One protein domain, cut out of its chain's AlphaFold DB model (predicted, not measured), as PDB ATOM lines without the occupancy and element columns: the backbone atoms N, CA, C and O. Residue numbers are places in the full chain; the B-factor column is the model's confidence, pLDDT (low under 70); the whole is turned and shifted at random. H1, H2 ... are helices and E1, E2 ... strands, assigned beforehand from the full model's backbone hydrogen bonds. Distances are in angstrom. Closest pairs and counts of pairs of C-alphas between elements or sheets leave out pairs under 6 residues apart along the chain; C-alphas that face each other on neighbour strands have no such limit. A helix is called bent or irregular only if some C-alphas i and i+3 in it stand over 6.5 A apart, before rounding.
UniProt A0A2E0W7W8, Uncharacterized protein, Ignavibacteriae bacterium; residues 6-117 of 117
ATOM      1  N   TYR A   6     218.023 191.407 262.079       91.31
ATOM      2  CA  TYR A   6     216.879 190.535 261.818       91.31
ATOM      3  C   TYR A   6     217.122 189.736 260.549       91.31
ATOM      4  O   TYR A   6     217.569 190.282 259.545       91.31
ATOM      5  N   LEU A   7     216.785 188.449 260.587       89.25
ATOM      6  CA  LEU A   7     216.831 187.594 259.411       89.25
ATOM      7  C   LEU A   7     215.458 187.600 258.735       89.25
ATOM      8  O   LEU A   7     214.481 187.096 259.293       89.25
ATOM      9  N   VAL A   8     215.386 188.158 257.531       89.12
ATOM     10  CA  VAL A   8     214.180 188.186 256.698       89.12
ATOM     11  C   VAL A   8     214.525 187.568 255.353       89.12
ATOM     12  O   VAL A   8     215.437 188.022 254.675       89.12
ATOM     13  N   ASP A   9     213.812 186.504 254.981       86.88
ATOM     14  CA  ASP A   9     214.012 185.805 253.700       86.88
ATOM     15  C   ASP A   9     215.477 185.362 253.463       86.88
ATOM     16  O   ASP A   9     216.003 185.419 252.355       86.88
ATOM     17  N   GLY A  10     216.172 184.966 254.540       85.75
ATOM     18  CA  GLY A  10     217.580 184.551 254.496       85.75
ATOM     19  C   GLY A  10     218.597 185.695 254.386       85.75
ATOM     20  O   GLY A  10     219.792 185.423 254.308       85.75
ATOM     21  N   LYS A  11     218.149 186.954 254.412       89.81
ATOM     22  CA  LYS A  11     218.999 188.151 254.382       89.81
ATOM     23  C   LYS A  11     218.954 188.888 255.716       89.81
ATOM     24  O   LYS A  11     217.941 188.871 256.417       89.81
ATOM     25  N   GLU A  12     220.063 189.528 256.066       92.00
ATOM     26  CA  GLU A  12     220.180 190.305 257.297       92.00
ATOM     27  C   GLU A  12     219.729 191.752 257.088       92.00
ATOM     28  O   GLU A  12     220.123 192.414 256.128       92.00
ATOM     29  N   TYR A  13     218.934 192.245 258.032       93.94
ATOM     30  CA  TYR A  13     218.454 193.619 258.086       93.94
ATOM     31  C   TYR A  13     218.746 194.237 259.435       93.94
ATOM     32  O   TYR A  13     218.857 193.545 260.446       93.94
ATOM     33  N   SER A  14     218.806 195.558 259.451       93.81
ATOM     34  CA  SER A  14     218.880 196.350 260.679       93.81
ATOM     35  C   SER A  14     217.618 197.175 260.809       93.81
ATOM     36  O   SER A  14     216.997 197.495 259.797       93.81
ATOM     37  N   LEU A  15     217.251 197.531 262.032       93.88
ATOM     38  CA  LEU A  15     216.205 198.520 262.240       93.88
ATOM     39  C   LEU A  15     216.695 199.899 261.771       93.88
ATOM     40  O   LEU A  15     217.860 200.238 261.980       93.88
ATOM     41  N   VAL A  16     215.817 200.678 261.144       92.06
ATOM     42  CA  VAL A  16     216.071 202.088 260.837       92.06
ATOM     43  C   VAL A  16     216.247 202.887 262.131       92.06
ATOM     44  O   VAL A  16     215.524 202.667 263.105       92.06
ATOM     45  N   SER A  17     217.216 203.801 262.157       88.19
ATOM     46  CA  SER A  17     217.326 204.762 263.256       88.19
ATOM     47  C   SER A  17     216.198 205.777 263.136       88.19
ATOM     48  O   SER A  17     215.960 206.304 262.052       88.19
ATOM     49  N   TYR A  18     215.521 206.086 264.243       84.69
ATOM     50  CA  TYR A  18     214.459 207.096 264.225       84.69
ATOM     51  C   TYR A  18     214.993 208.478 263.818       84.69
ATOM     52  O   TYR A  18     214.296 209.241 263.162       84.69
ATOM     53  N   GLU A  19     216.252 208.773 264.156       84.75
ATOM     54  CA  GLU A  19     216.929 210.038 263.831       84.75
ATOM     55  C   GLU A  19     217.143 210.240 262.325       84.75
ATOM     56  O   GLU A  19     217.249 211.377 261.866       84.75
ATOM     57  N   ASP A  20     217.201 209.141 261.570       88.00
ATOM     58  CA  ASP A  20     217.479 209.142 260.133       88.00
ATOM     59  C   ASP A  20     216.197 209.190 259.287       88.00
ATOM     60  O   ASP A  20     216.273 209.292 258.060       88.00
ATOM     61  N   LEU A  21     215.018 209.104 259.916       89.00
ATOM     62  CA  LEU A  21     213.742 209.146 259.211       89.00
ATOM     63  C   LEU A  21     213.466 210.547 258.671       89.00
ATOM     64  O   LEU A  21     213.526 211.553 259.383       89.00
ATOM     65  N   THR A  22     213.083 210.612 257.401       90.25
ATOM     66  CA  THR A  22     212.492 211.828 256.844       90.25
ATOM     67  C   THR A  22     211.080 212.043 257.390       90.25
ATOM     68  O   THR A  22     210.398 211.102 257.799       90.25
ATOM     69  N   VAL A  23     210.599 213.291 257.334       87.00
ATOM     70  CA  VAL A  23     209.228 213.652 257.749       87.00
ATOM     71  C   VAL A  23     208.174 212.804 257.026       87.00
ATOM     72  O   VAL A  23     207.182 212.392 257.629       87.00
ATOM     73  N   ASP A  24     208.397 212.506 255.745       90.50
ATOM     74  CA  ASP A  24     207.468 211.716 254.937       90.50
ATOM     75  C   ASP A  24     207.471 210.231 255.334       90.50
ATOM     76  O   ASP A  24     206.409 209.606 255.396       90.50
ATOM     77  N   GLU A  25     208.642 209.655 255.627       90.81
ATOM     78  CA  GLU A  25     208.758 208.274 256.113       90.81
ATOM     79  C   GLU A  25     208.131 208.118 257.499       90.81
ATOM     80  O   GLU A  25     207.362 207.181 257.726       90.81
ATOM     81  N   GLU A  26     208.388 209.065 258.403       89.19
ATOM     82  CA  GLU A  26     207.779 209.100 259.732       89.19
ATOM     83  C   GLU A  26     206.246 209.150 259.634       89.19
ATOM     84  O   GLU A  26     205.550 208.359 260.274       89.19
ATOM     85  N   ALA A  27     205.702 210.028 258.785       87.94
ATOM     86  CA  ALA A  27     204.261 210.145 258.579       87.94
ATOM     87  C   ALA A  27     203.635 208.841 258.055       87.94
ATOM     88  O   ALA A  27     202.568 208.434 258.524       87.94
ATOM     89  N   GLN A  28     204.298 208.155 257.117       90.50
ATOM     90  CA  GLN A  28     203.833 206.868 256.589       90.50
ATOM     91  C   GLN A  28     203.844 205.768 257.652       90.50
ATOM     92  O   GLN A  28     202.870 205.020 257.775       90.50
ATOM     93  N   ILE A  29     204.919 205.678 258.437       90.06
ATOM     94  CA  ILE A  29     205.041 204.700 259.522       90.06
ATOM     95  C   ILE A  29     203.958 204.948 260.578       90.06
ATOM     96  O   ILE A  29     203.246 204.014 260.949       90.06
ATOM     97  N   ASN A  30     203.768 206.200 261.004       86.06
ATOM     98  CA  ASN A  30     202.746 206.572 261.984       86.06
ATOM     99  C   ASN A  30     201.333 206.237 261.488       86.06
ATOM    100  O   ASN A  30     200.533 205.683 262.243       86.06
ATOM    101  N   ALA A  31     201.036 206.493 260.210       86.25
ATOM    102  CA  ALA A  31     199.749 206.152 259.610       86.25
ATOM    103  C   ALA A  31     199.495 204.634 259.569       86.25
ATOM    104  O   ALA A  31     198.369 204.194 259.798       86.25
ATOM    105  N   LEU A  32     200.526 203.828 259.292       87.62
ATOM    106  CA  LEU A  32     200.416 202.366 259.269       87.62
ATOM    107  C   LEU A  32     200.286 201.768 260.671       87.62
ATOM    108  O   LEU A  32     199.509 200.834 260.858       87.62
ATOM    109  N   LEU A  33     201.033 202.289 261.646       84.06
ATOM    110  CA  LEU A  33     201.020 201.799 263.026       84.06
ATOM    111  C   LEU A  33     199.832 202.332 263.836       84.06
ATOM    112  O   LEU A  33     199.451 201.714 264.827       84.06
ATOM    113  N   GLY A  34     199.196 203.405 263.362       77.12
ATOM    114  CA  GLY A  34     198.030 204.018 263.991       77.12
ATOM    115  C   GLY A  34     198.375 204.998 265.108       77.12
ATOM    116  O   GLY A  34     197.490 205.312 265.897       77.12
ATOM    117  N   PHE A  35     199.616 205.492 265.170       78.50
ATOM    118  CA  PHE A  35     200.033 206.431 266.210       78.50
ATOM    119  C   PHE A  35     199.322 207.771 266.051       78.50
ATOM    120  O   PHE A  35     199.552 208.504 265.087       78.50
ATOM    121  N   GLN A  36     198.478 208.109 267.024       66.75
ATOM    122  CA  GLN A  36     197.778 209.399 267.049       66.75
ATOM    123  C   GLN A  36     198.526 210.467 267.854       66.75
ATOM    124  O   GLN A  36     198.229 211.654 267.729       66.75
ATOM    125  N   SER A  37     199.494 210.063 268.679       63.84
ATOM    126  CA  SER A  37     200.291 210.970 269.508       63.84
ATOM    127  C   SER A  37     201.715 210.438 269.741       63.84
ATOM    128  O   SER A  37     201.971 209.244 269.545       63.84
ATOM    129  N   PRO A  38     202.670 211.295 270.152       61.62
ATOM    130  CA  PRO A  38     204.006 210.871 270.584       61.62
ATOM    131  C   PRO A  38     203.971 209.806 271.687       61.62
ATOM    132  O   PRO A  38     204.782 208.887 271.668       61.62
ATOM    133  N   ASP A  39     202.974 209.874 272.570       61.38
ATOM    134  CA  ASP A  39     202.818 208.986 273.730       61.38
ATOM    135  C   ASP A  39     202.072 207.675 273.403       61.38
ATOM    136  O   ASP A  39     201.870 206.825 274.273       61.38
ATOM    137  N   ASP A  40     201.623 207.515 272.155       68.19
ATOM    138  CA  ASP A  40     200.928 206.317 271.702       68.19
ATOM    139  C   ASP A  40     201.923 205.168 271.510       68.19
ATOM    140  O   ASP A  40     202.756 205.179 270.603       68.19
ATOM    141  N   ASN A  41     201.821 204.176 272.393       68.12
ATOM    142  CA  ASN A  41     202.688 203.000 272.423       68.12
ATOM    143  C   ASN A  41     201.938 201.730 271.990       68.12
ATOM    144  O   ASN A  41     202.375 200.615 272.285       68.12
ATOM    145  N   THR A  42     200.774 201.877 271.349       63.91
ATOM    146  CA  THR A  42     199.946 200.746 270.927       63.91
ATOM    147  C   THR A  42     200.255 200.324 269.493       63.91
ATOM    148  O   THR A  42     200.433 201.148 268.605       63.91
ATOM    149  N   ILE A  43     200.337 199.010 269.254       65.12
ATOM    150  CA  ILE A  43     200.493 198.448 267.908       65.12
ATOM    151  C   ILE A  43     199.127 197.985 267.410       65.12
ATOM    152  O   ILE A  43     198.495 197.126 268.032       65.12
ATOM    153  N   SER A  44     198.697 198.475 266.248       64.38
ATOM    154  CA  SER A  44     197.591 197.850 265.521       64.38
ATOM    155  C   SER A  44     198.028 196.496 264.947       64.38
ATOM    156  O   SER A  44     198.997 196.405 264.199       64.38
ATOM    157  N   LEU A  45     197.311 195.415 265.266       63.16
ATOM    158  CA  LEU A  45     197.669 194.048 264.845       63.16
ATOM    159  C   LEU A  45     197.375 193.757 263.359       63.16
ATOM    160  O   LEU A  45     197.658 192.654 262.892       63.16
ATOM    161  N   ASN A  46     196.813 194.716 262.610       66.69
ATOM    162  CA  ASN A  46     196.357 194.532 261.225       66.69
ATOM    163  C   ASN A  46     197.315 195.114 260.164       66.69
ATOM    164  O   ASN A  46     196.902 195.445 259.050       66.69
ATOM    165  N   VAL A  47     198.593 195.291 260.500       76.88
ATOM    166  CA  VAL A  47     199.566 195.902 259.584       76.88
ATOM    167  C   VAL A  47     200.117 194.865 258.611       76.88
ATOM    168  O   VAL A  47     200.545 193.780 259.001       76.88
ATOM    169  N   SER A  48     200.122 195.204 257.320       86.00
ATOM    170  CA  SER A  48     200.664 194.331 256.274       86.00
ATOM    171  C   SER A  48     202.204 194.332 256.316       86.00
ATOM    172  O   SER A  48     202.799 195.405 256.155       86.00
ATOM    173  N   PRO A  49     202.873 193.171 256.498       89.44
ATOM    174  CA  PRO A  49     204.335 193.090 256.602       89.44
ATOM    175  C   PRO A  49     205.073 193.697 255.407       89.44
ATOM    176  O   PRO A  49     206.099 194.346 255.566       89.44
ATOM    177  N   ASP A  50     204.524 193.532 254.207       90.25
ATOM    178  CA  ASP A  50     205.054 194.058 252.949       90.25
ATOM    179  C   ASP A  50     204.947 195.573 252.803       90.25
ATOM    180  O   ASP A  50     205.626 196.142 251.955       90.25
ATOM    181  N   LYS A  51     204.127 196.225 253.626       89.50
ATOM    182  CA  LYS A  51     204.040 197.684 253.678       89.50
ATOM    183  C   LYS A  51     204.948 198.262 254.753       89.50
ATOM    184  O   LYS A  51     205.615 199.255 254.504       89.50
ATOM    185  N   ILE A  52     204.975 197.644 255.935       91.00
ATOM    186  CA  ILE A  52     205.669 198.217 257.094       91.00
ATOM    187  C   ILE A  52     207.151 197.847 257.156       91.00
ATOM    188  O   ILE A  52     207.986 198.705 257.416       91.00
ATOM    189  N   LEU A  53     207.520 196.595 256.877       92.44
ATOM    190  CA  LEU A  53     208.905 196.145 257.036       92.44
ATOM    191  C   LEU A  53     209.897 196.848 256.094       92.44
ATOM    192  O   LEU A  53     210.989 197.161 256.561       92.44
ATOM    193  N   PRO A  54     209.560 197.174 254.828       93.12
ATOM    194  CA  PRO A  54     210.452 197.970 253.983       93.12
ATOM    195  C   PRO A  54     210.745 199.369 254.532       93.12
ATOM    196  O   PRO A  54     211.787 199.933 254.199       93.12
ATOM    197  N   LEU A  55     209.843 199.932 255.342       92.69
ATOM    198  CA  LEU A  55     210.024 201.238 255.980       92.69
ATOM    199  C   LEU A  55     210.864 201.118 257.256       92.69
ATOM    200  O   LEU A  55     211.715 201.958 257.513       92.69
ATOM    201  N   LEU A  56     210.662 200.048 258.030       92.88
ATOM    202  CA  LEU A  56     211.349 199.849 259.310       92.88
ATOM    203  C   LEU A  56     212.759 199.264 259.181       92.88
ATOM    204  O   LEU A  56     213.528 199.329 260.137       92.88
ATOM    205  N   LEU A  57     213.097 198.648 258.048       93.69
ATOM    206  CA  LEU A  57     214.344 197.905 257.884       93.69
ATOM    207  C   LEU A  57     215.306 198.572 256.899       93.69
ATOM    208  O   LEU A  57     214.912 199.079 255.851       93.69
ATOM    209  N   VAL A  58     216.600 198.489 257.203       92.38
ATOM    210  CA  VAL A  58     217.719 198.900 256.346       92.38
ATOM    211  C   VAL A  58     218.458 197.649 255.867       92.38
ATOM    212  O   VAL A  58     218.844 196.800 256.675       92.38
ATOM    213  N   GLY A  59     218.625 197.521 254.548       88.81
ATOM    214  CA  GLY A  59     219.219 196.362 253.874       88.81
ATOM    215  C   GLY A  59     218.777 196.264 252.409       88.81
ATOM    216  O   GLY A  59     218.224 197.217 251.861       88.81
ATOM    217  N   ASP A  60     218.993 195.111 251.773       88.44
ATOM    218  CA  ASP A  60     218.567 194.848 250.387       88.44
ATOM    219  C   ASP A  60     217.038 194.689 250.302       88.44
ATOM    220  O   ASP A  60     216.504 193.643 250.661       88.44
ATOM    221  N   LYS A  61     216.310 195.722 249.869       85.56
ATOM    222  CA  LYS A  61     214.832 195.718 249.826       85.56
ATOM    223  C   LYS A  61     214.261 195.189 248.509       85.56
ATOM    224  O   LYS A  61     213.146 194.676 248.507       85.56
ATOM    225  N   GLU A  62     214.996 195.324 247.405       81.69
ATOM    226  CA  GLU A  62     214.461 195.137 246.047       81.69
ATOM    227  C   GLU A  62     214.044 193.692 245.761       81.69
ATOM    228  O   GLU A  62     213.103 193.453 245.008       81.69
ATOM    229  N   ASN A  63     214.706 192.723 246.398       81.56
ATOM    230  CA  ASN A  63     214.518 191.299 246.117       81.56
ATOM    231  C   ASN A  63     214.095 190.500 247.353       81.56
ATOM    232  O   ASN A  63     214.533 189.361 247.521       81.56
ATOM    233  N   THR A  64     213.308 191.099 248.246       86.25
ATOM    234  CA  THR A  64     212.964 190.480 249.533       86.25
ATOM    235  C   THR A  64     211.471 190.311 249.706       86.25
ATOM    236  O   THR A  64     210.689 191.255 249.591       86.25
ATOM    237  N   ASN A  65     211.058 189.084 250.022       88.06
ATOM    238  CA  ASN A  65     209.655 188.773 250.220       88.06
ATOM    239  C   ASN A  65     209.220 188.979 251.677       88.06
ATOM    240  O   ASN A  65     209.089 188.036 252.461       88.06
ATOM    241  N   PHE A  66     208.900 190.224 252.017       89.75
ATOM    242  CA  PHE A  66     208.421 190.595 253.350       89.75
ATOM    243  C   PHE A  66     207.097 189.917 253.756       89.75
ATOM    244  O   PHE A  66     206.823 189.789 254.946       89.75
ATOM    245  N   LYS A  67     206.298 189.399 252.808       88.12
ATOM    246  CA  LYS A  67     205.037 188.687 253.110       88.12
ATOM    247  C   LYS A  67     205.250 187.349 253.817       88.12
ATOM    248  O   LYS A  67     204.317 186.833 254.422       88.12
ATOM    249  N   LYS A  68     206.451 186.768 253.719       85.56
ATOM    250  CA  LYS A  68     206.794 185.476 254.336       85.56
ATOM    251  C   LYS A  68     207.376 185.607 255.742       85.56
ATOM    252  O   LYS A  68     207.733 184.599 256.349       85.56
ATOM    253  N   VAL A  69     207.492 186.827 256.263       88.12
ATOM    254  CA  VAL A  69     208.000 187.055 257.616       88.12
ATOM    255  C   VAL A  69     207.030 186.464 258.630       88.12
ATOM    256  O   VAL A  69     205.817 186.654 258.544       88.12
ATOM    257  N   SER A  70     207.573 185.715 259.592       87.81
ATOM    258  CA  SER A  70     206.759 185.131 260.652       87.81
ATOM    259  C   SER A  70     206.111 186.231 261.491       87.81
ATOM    260  O   SER A  70     206.720 187.272 261.740       87.81
ATOM    261  N   TYR A  71     204.901 185.980 261.986       86.12
ATOM    262  CA  TYR A  71     204.195 186.948 262.825       86.12
ATOM    263  C   TYR A  71     204.998 187.345 264.073       86.12
ATOM    264  O   TYR A  71     205.013 188.507 264.464       86.12
ATOM    265  N   LYS A  72     205.743 186.397 264.654       87.31
ATOM    266  CA  LYS A  72     206.653 186.662 265.773       87.31
ATOM    267  C   LYS A  72     207.741 187.670 265.392       87.31
ATOM    268  O   LYS A  72     207.935 188.648 266.096       87.31
ATOM    269  N   THR A  73     208.421 187.449 264.268       89.50
ATOM    270  CA  THR A  73     209.485 188.345 263.785       89.50
ATOM    271  C   THR A  73     208.946 189.737 263.465       89.50
ATOM    272  O   THR A  73     209.595 190.727 263.779       89.50
ATOM    273  N   LEU A  74     207.749 189.815 262.874       89.25
ATOM    274  CA  LEU A  74     207.057 191.079 262.634       89.25
ATOM    275  C   LEU A  74     206.834 191.844 263.948       89.25
ATOM    276  O   LEU A  74     207.219 193.006 264.042       89.25
ATOM    277  N   LEU A  75     206.259 191.183 264.959       88.25
ATOM    278  CA  LEU A  75     206.014 191.785 266.270       88.25
ATOM    279  C   LEU A  75     207.306 192.224 266.962       88.25
ATOM    280  O   LEU A  75     207.338 193.320 267.518       88.25
ATOM    281  N   ASP A  76     208.363 191.412 266.903       90.31
ATOM    282  CA  ASP A  76     209.666 191.756 267.479       90.31
ATOM    283  C   ASP A  76     210.215 193.049 266.843       90.31
ATOM    284  O   ASP A  76     210.564 193.983 267.562       90.31
ATOM    285  N   ILE A  77     210.210 193.148 265.506       91.81
ATOM    286  CA  ILE A  77     210.688 194.337 264.771       91.81
ATOM    287  C   ILE A  77     209.857 195.578 265.119       91.81
ATOM    288  O   ILE A  77     210.414 196.636 265.401       91.81
ATOM    289  N   MET A  78     208.526 195.459 265.109       90.00
ATOM    290  CA  MET A  78     207.627 196.576 265.424       90.00
ATOM    291  C   MET A  78     207.790 197.046 266.873       90.00
ATOM    292  O   MET A  78     207.769 198.245 267.136       90.00
ATOM    293  N   THR A  79     207.979 196.116 267.808       88.50
ATOM    294  CA  THR A  79     208.192 196.436 269.225       88.50
ATOM    295  C   THR A  79     209.518 197.158 269.424       88.50
ATOM    296  O   THR A  79     209.553 198.197 270.079       88.50
ATOM    297  N   ASP A  80     210.599 196.657 268.820       90.50
ATOM    298  CA  ASP A  80     211.910 197.306 268.897       90.50
ATOM    299  C   ASP A  80     211.877 198.718 268.280       90.50
ATOM    300  O   ASP A  80     212.492 199.636 268.822       90.50
ATOM    301  N   PHE A  81     211.110 198.923 267.202       89.50
ATOM    302  CA  PHE A  81     210.880 200.253 266.627       89.50
ATOM    303  C   PHE A  81     210.183 201.213 267.588       89.50
ATOM    304  O   PHE A  81     210.611 202.357 267.730       89.50
ATOM    305  N   ILE A  82     209.132 200.761 268.275       85.94
ATOM    306  CA  ILE A  82     208.426 201.594 269.257       85.94
ATOM    307  C   ILE A  82     209.347 201.985 270.396       85.94
ATOM    308  O   ILE A  82     209.360 203.150 270.781       85.94
ATOM    309  N   VAL A  83     210.136 201.041 270.908       86.62
ATOM    310  CA  VAL A  83     211.119 201.334 271.952       86.62
ATOM    311  C   VAL A  83     212.101 202.399 271.467       86.62
ATOM    312  O   VAL A  83     212.285 203.395 272.156       86.62
ATOM    313  N   ALA A  84     212.649 202.262 270.256       86.94
ATOM    314  CA  ALA A  84     213.561 203.258 269.690       86.94
ATOM    315  C   ALA A  84     212.908 204.645 269.525       86.94
ATOM    316  O   ALA A  84     213.524 205.661 269.841       86.94
ATOM    317  N   ARG A  85     211.648 204.694 269.077       85.25
ATOM    318  CA  ARG A  85     210.856 205.928 268.964       85.25
ATOM    319  C   ARG A  85     210.652 206.594 270.324       85.25
ATOM    320  O   ARG A  85     210.885 207.790 270.466       85.25
ATOM    321  N   VAL A  86     210.215 205.827 271.320       83.00
ATOM    322  CA  VAL A  86     209.997 206.291 272.698       83.00
ATOM    323  C   VAL A  86     211.311 206.804 273.288       83.00
ATOM    324  O   VAL A  86     211.358 207.926 273.785       83.00
ATOM    325  N   ASP A  87     212.398 206.045 273.161       83.50
ATOM    326  CA  ASP A  87     213.722 206.445 273.639       83.50
ATOM    327  C   ASP A  87     214.200 207.746 272.983       83.50
ATOM    328  O   ASP A  87     214.774 208.595 273.663       83.50
ATOM    329  N   PHE A  88     213.919 207.960 271.696       81.50
ATOM    330  CA  PHE A  88     214.195 209.230 271.025       81.50
ATOM    331  C   PHE A  88     213.347 210.370 271.608       81.50
ATOM    332  O   PHE A  88     213.891 211.375 272.072       81.50
ATOM    333  N   PHE A  89     212.022 210.206 271.671       74.88
ATOM    334  CA  PHE A  89     211.112 211.241 272.174       74.88
ATOM    335  C   PHE A  89     211.307 211.587 273.647       74.88
ATOM    336  O   PHE A  89     211.054 212.732 273.999       74.88
ATOM    337  N   TYR A  90     211.749 210.659 274.498       73.00
ATOM    338  CA  TYR A  90     212.029 210.919 275.919       73.00
ATOM    339  C   TYR A  90     213.518 211.170 276.211       73.00
ATOM    340  O   TYR A  90     213.852 211.818 277.204       73.00
ATOM    341  N   GLY A  91     214.418 210.769 275.313       65.06
ATOM    342  CA  GLY A  91     215.821 211.181 275.308       65.06
ATOM    343  C   GLY A  91     216.001 212.653 274.921       65.06
ATOM    344  O   GLY A  91     216.859 213.335 275.486       65.06
ATOM    345  N   ILE A  92     215.151 213.177 274.026       57.06
ATOM    346  CA  ILE A  92     215.148 214.588 273.615       57.06
ATOM    347  C   ILE A  92     214.860 215.583 274.766       57.06
ATOM    348  O   ILE A  92     215.613 216.552 274.917       57.06
ATOM    349  N   PRO A  93     213.813 215.387 275.593       56.62
ATOM    350  CA  PRO A  93     213.497 216.233 276.732       56.62
ATOM    351  C   PRO A  93     214.685 216.437 277.654       56.62
ATOM    352  O   PRO A  93     214.927 217.572 278.046       56.62
ATOM    353  N   ASN A  94     215.470 215.392 277.927       56.81
ATOM    354  CA  ASN A  94     216.608 215.496 278.836       56.81
ATOM    355  C   ASN A  94     217.681 216.452 278.297       56.81
ATOM    356  O   ASN A  94     218.060 217.385 279.001       56.81
ATOM    357  N   TYR A  95     218.112 216.331 277.033       59.50
ATOM    358  CA  TYR A  95     219.150 217.237 276.519       59.50
ATOM    359  C   TYR A  95     218.643 218.673 276.314       59.50
ATOM    360  O   TYR A  95     219.400 219.632 276.508       59.50
ATOM    361  N   LEU A  96     217.377 218.860 275.909       62.69
ATOM    362  CA  LEU A  96     216.795 220.197 275.748       62.69
ATOM    363  C   LEU A  96     216.597 220.870 277.104       62.69
ATOM    364  O   LEU A  96     216.928 222.048 277.250       62.69
ATOM    365  N   GLN A  97     216.106 220.130 278.095       63.75
ATOM    366  CA  GLN A  97     215.940 220.604 279.462       63.75
ATOM    367  C   GLN A  97     217.293 220.974 280.076       63.75
ATOM    368  O   GLN A  97     217.440 222.100 280.554       63.75
ATOM    369  N   ASP A  98     218.308 220.119 279.943       72.62
ATOM    370  CA  ASP A  98     219.674 220.392 280.405       72.62
ATOM    371  C   ASP A  98     220.269 221.643 279.732       72.62
ATOM    372  O   ASP A  98     220.880 222.499 280.383       72.62
ATOM    373  N   SER A  99     220.053 221.807 278.422       71.81
ATOM    374  CA  SER A  99     220.517 222.972 277.657       71.81
ATOM    375  C   SER A  99     219.811 224.269 278.077       71.81
ATOM    376  O   SER A  99     220.448 225.323 278.218       71.81
ATOM    377  N   ILE A 100     218.500 224.212 278.333       76.75
ATOM    378  CA  ILE A 100     217.712 225.341 278.840       76.75
ATOM    379  C   ILE A 100     218.165 225.714 280.256       76.75
ATOM    380  O   ILE A 100     218.408 226.896 280.528       76.75
ATOM    381  N   GLU A 101     218.334 224.738 281.150       83.12
ATOM    382  CA  GLU A 101     218.821 224.961 282.513       83.12
ATOM    383  C   GLU A 101     220.210 225.598 282.521       83.12
ATOM    384  O   GLU A 101     220.446 226.582 283.239       83.12
ATOM    385  N   LEU A 102     221.114 225.111 281.670       85.00
ATOM    386  CA  LEU A 102     222.456 225.658 281.513       85.00
ATOM    387  C   LEU A 102     222.419 227.127 281.068       85.00
ATOM    388  O   LEU A 102     223.062 227.978 281.696       85.00
ATOM    389  N   LYS A 103     221.627 227.462 280.039       86.88
ATOM    390  CA  LYS A 103     221.458 228.851 279.568       86.88
ATOM    391  C   LYS A 103     220.852 229.752 280.651       86.88
ATOM    392  O   LYS A 103     221.311 230.880 280.856       86.88
ATOM    393  N   MET A 104     219.869 229.258 281.401       85.88
ATOM    394  CA  MET A 104     219.257 229.988 282.517       85.88
ATOM    395  C   MET A 104     220.240 230.236 283.669       85.88
ATOM    396  O   MET A 104     220.224 231.308 284.285       85.88
ATOM    397  N   LYS A 105     221.120 229.274 283.964       88.06
ATOM    398  CA  LYS A 105     222.184 229.410 284.969       88.06
ATOM    399  C   LYS A 105     223.224 230.449 284.546       88.06
ATOM    400  O   LYS A 105     223.575 231.320 285.342       88.06
ATOM    401  N   GLN A 106     223.660 230.426 283.285       88.12
ATOM    402  CA  GLN A 106     224.581 231.427 282.731       88.12
ATOM    403  C   GLN A 106     224.008 232.850 282.831       88.12
ATOM    404  O   GLN A 106     224.696 233.763 283.295       88.12
ATOM    405  N   LYS A 107     222.726 233.036 282.486       88.62
ATOM    406  CA  LYS A 107     222.036 234.332 282.600       88.62
ATOM    407  C   LYS A 107     221.965 234.834 284.045       88.62
ATOM    408  O   LYS A 107     222.242 236.007 284.293       88.62
ATOM    409  N   ARG A 108     221.637 233.961 285.007       89.75
ATOM    410  CA  ARG A 108     221.625 234.304 286.444       89.75
ATOM    411  C   ARG A 108     222.995 234.788 286.923       89.75
ATOM    412  O   ARG A 108     223.079 235.854 287.530       89.75
ATOM    413  N   ASN A 109     224.060 234.071 286.573       89.81
ATOM    414  CA  ASN A 109     225.429 234.440 286.940       89.81
ATOM    415  C   ASN A 109     225.855 235.785 286.330       89.81
ATOM    416  O   ASN A 109     226.497 236.594 286.996       89.81
ATOM    417  N   PHE A 110     225.475 236.049 285.077       89.94
ATOM    418  CA  PHE A 110     225.749 237.327 284.421       89.94
ATOM    419  C   PHE A 110     225.057 238.505 285.124       89.94
ATOM    420  O   PHE A 110     225.681 239.536 285.372       89.94
ATOM    421  N   LEU A 111     223.783 238.347 285.497       85.44
ATOM    422  CA  LEU A 111     223.022 239.383 286.204       85.44
ATOM    423  C   LEU A 111     223.561 239.654 287.615       85.44
ATOM    424  O   LEU A 111     223.573 240.802 288.043       85.44
ATOM    425  N   GLN A 112     224.026 238.625 288.330       84.56
ATOM    426  CA  GLN A 112     224.646 238.796 289.649       84.56
ATOM    427  C   GLN A 112     225.986 239.533 289.559       84.56
ATOM    428  O   GLN A 112     226.212 240.467 290.322       84.56
ATOM    429  N   LYS A 113     226.832 239.194 288.575       79.94
ATOM    430  CA  LYS A 113     228.091 239.917 288.324       79.94
ATOM    431  C   LYS A 113     227.865 241.391 287.976       79.94
ATOM    432  O   LYS A 113     228.649 242.229 288.392       79.94
ATOM    433  N   LYS A 114     226.776 241.718 287.269       76.56
ATOM    434  CA  LYS A 114     226.385 243.109 286.982       76.56
ATOM    435  C   LYS A 114     225.893 243.902 288.197       76.56
ATOM    436  O   LYS A 114     225.895 245.118 288.118       76.56
ATOM    437  N   LYS A 115     225.421 243.247 289.262       67.81
ATOM    438  CA  LYS A 115     224.973 243.920 290.497       67.81
ATOM    439  C   LYS A 115     226.092 244.110 291.525       67.81
ATOM    440  O   LYS A 115     225.888 244.826 292.495       67.81
ATOM    441  N   ALA A 116     227.211 243.407 291.356       64.81
ATOM    442  CA  ALA A 116     228.357 243.443 292.262       64.81
ATOM    443  C   ALA A 116     229.442 244.456 291.843       64.81
ATOM    444  O   ALA A 116     230.372 244.681 292.613       64.81
ATOM    445  N   ASN A 117     229.309 245.041 290.649       54.22
ATOM    446  CA  ASN A 117     230.087 246.179 290.149       54.22
ATOM    447  C   ASN A 117     229.208 247.428 290.152       54.22
ATOM    448  O   ASN A 117     229.773 248.527 290.319       54.22
TER     449      ASN A 117
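This is residues 6 to 117 of the 117 residues of an uncharacterized protein of Ignavibacteriae bacterium (UniProt A0A2E0W7W8). A small compact head sits at one end of one very long helix, H3, whose far part sticks out as an arm: residues 91 to 117, of which 91 to 115 belong to H3, stand free. In the head, the short H2 lies between H1 and the first part of H3, and a small hairpin of two strands, E1 and E2, packs at one side of H3. The printed part has 112 residues, with three named helices and two named strands in the order E1, E2, H1, H2, H3; the sheet is E1 - E2, antiparallel, and the class is mostly helix. The whole is extended, with a radius of gyration of the C-alphas of 20.7 A and spans of 74 by 26 by 23 A, the arm making the length.

Find C-alpha 6 at (216.879, 190.535, 261.818), where E1, residues 6 to 8, begins and runs 6.2 A. E2, residues 11 to 15, covers 13.3 A. H3, residues 71 to 115, starts at C-alpha 71 at (204.195, 186.948, 262.825) and runs 66.7 A to C-alpha 115 at (224.973, 243.920, 290.497). H2, residues 49 to 56, measures 10.1 A; it is neither bent nor irregular, but only just: C-alphas 51 and 54 are 6.4 A apart. H1, residues 23 to 33, measures 15.4 A.

Start at the hairpin of E1 and E2, antiparallel neighbours at 132 degrees, where N 6 and O 13 are 2.8 A apart and N 8 and O 11 2.9 A, within hydrogen-bond range. Residues 14 to 15 of E2 also pair, antiparallel, with residues 57 to 58. From the sheet look to H3: the closest C-alphas of E2 and H3 are those of Leu 15 and Phe 81, 7.1 A apart. H3 touches H2 with its residues 74 to 81 alone, closest at the C-alphas of Pro 49 and Leu 74, 6.9 A apart; they run the same way at a shallow tilt of 28 degrees. H2 and H1 form a helical hairpin and touch, closest at the C-alphas of Ile 29 and Ile 52, 7.0 A apart; they run opposite ways at a steep tilt of 40 degrees. H1 and H3 are apart. Every O i to N i+4 pair is within hydrogen-bond range in H1, against 2 of 4 in H2 and 38 of 41 in H3.

The C-alphas of Lys 68 and Asn 117 are the two farthest apart, 74.2 A. Without residues 91 to 117, the body spans 34 by 25 by 20 A. The printed part has no cut. The links H1 to H2 and H2 to H3 are long, with 15 and 14 residues. The mean pLDDT of the printed part is 82.4; look for values under 70 at residues 36 to 46, 91 to 97 and 115 to 117.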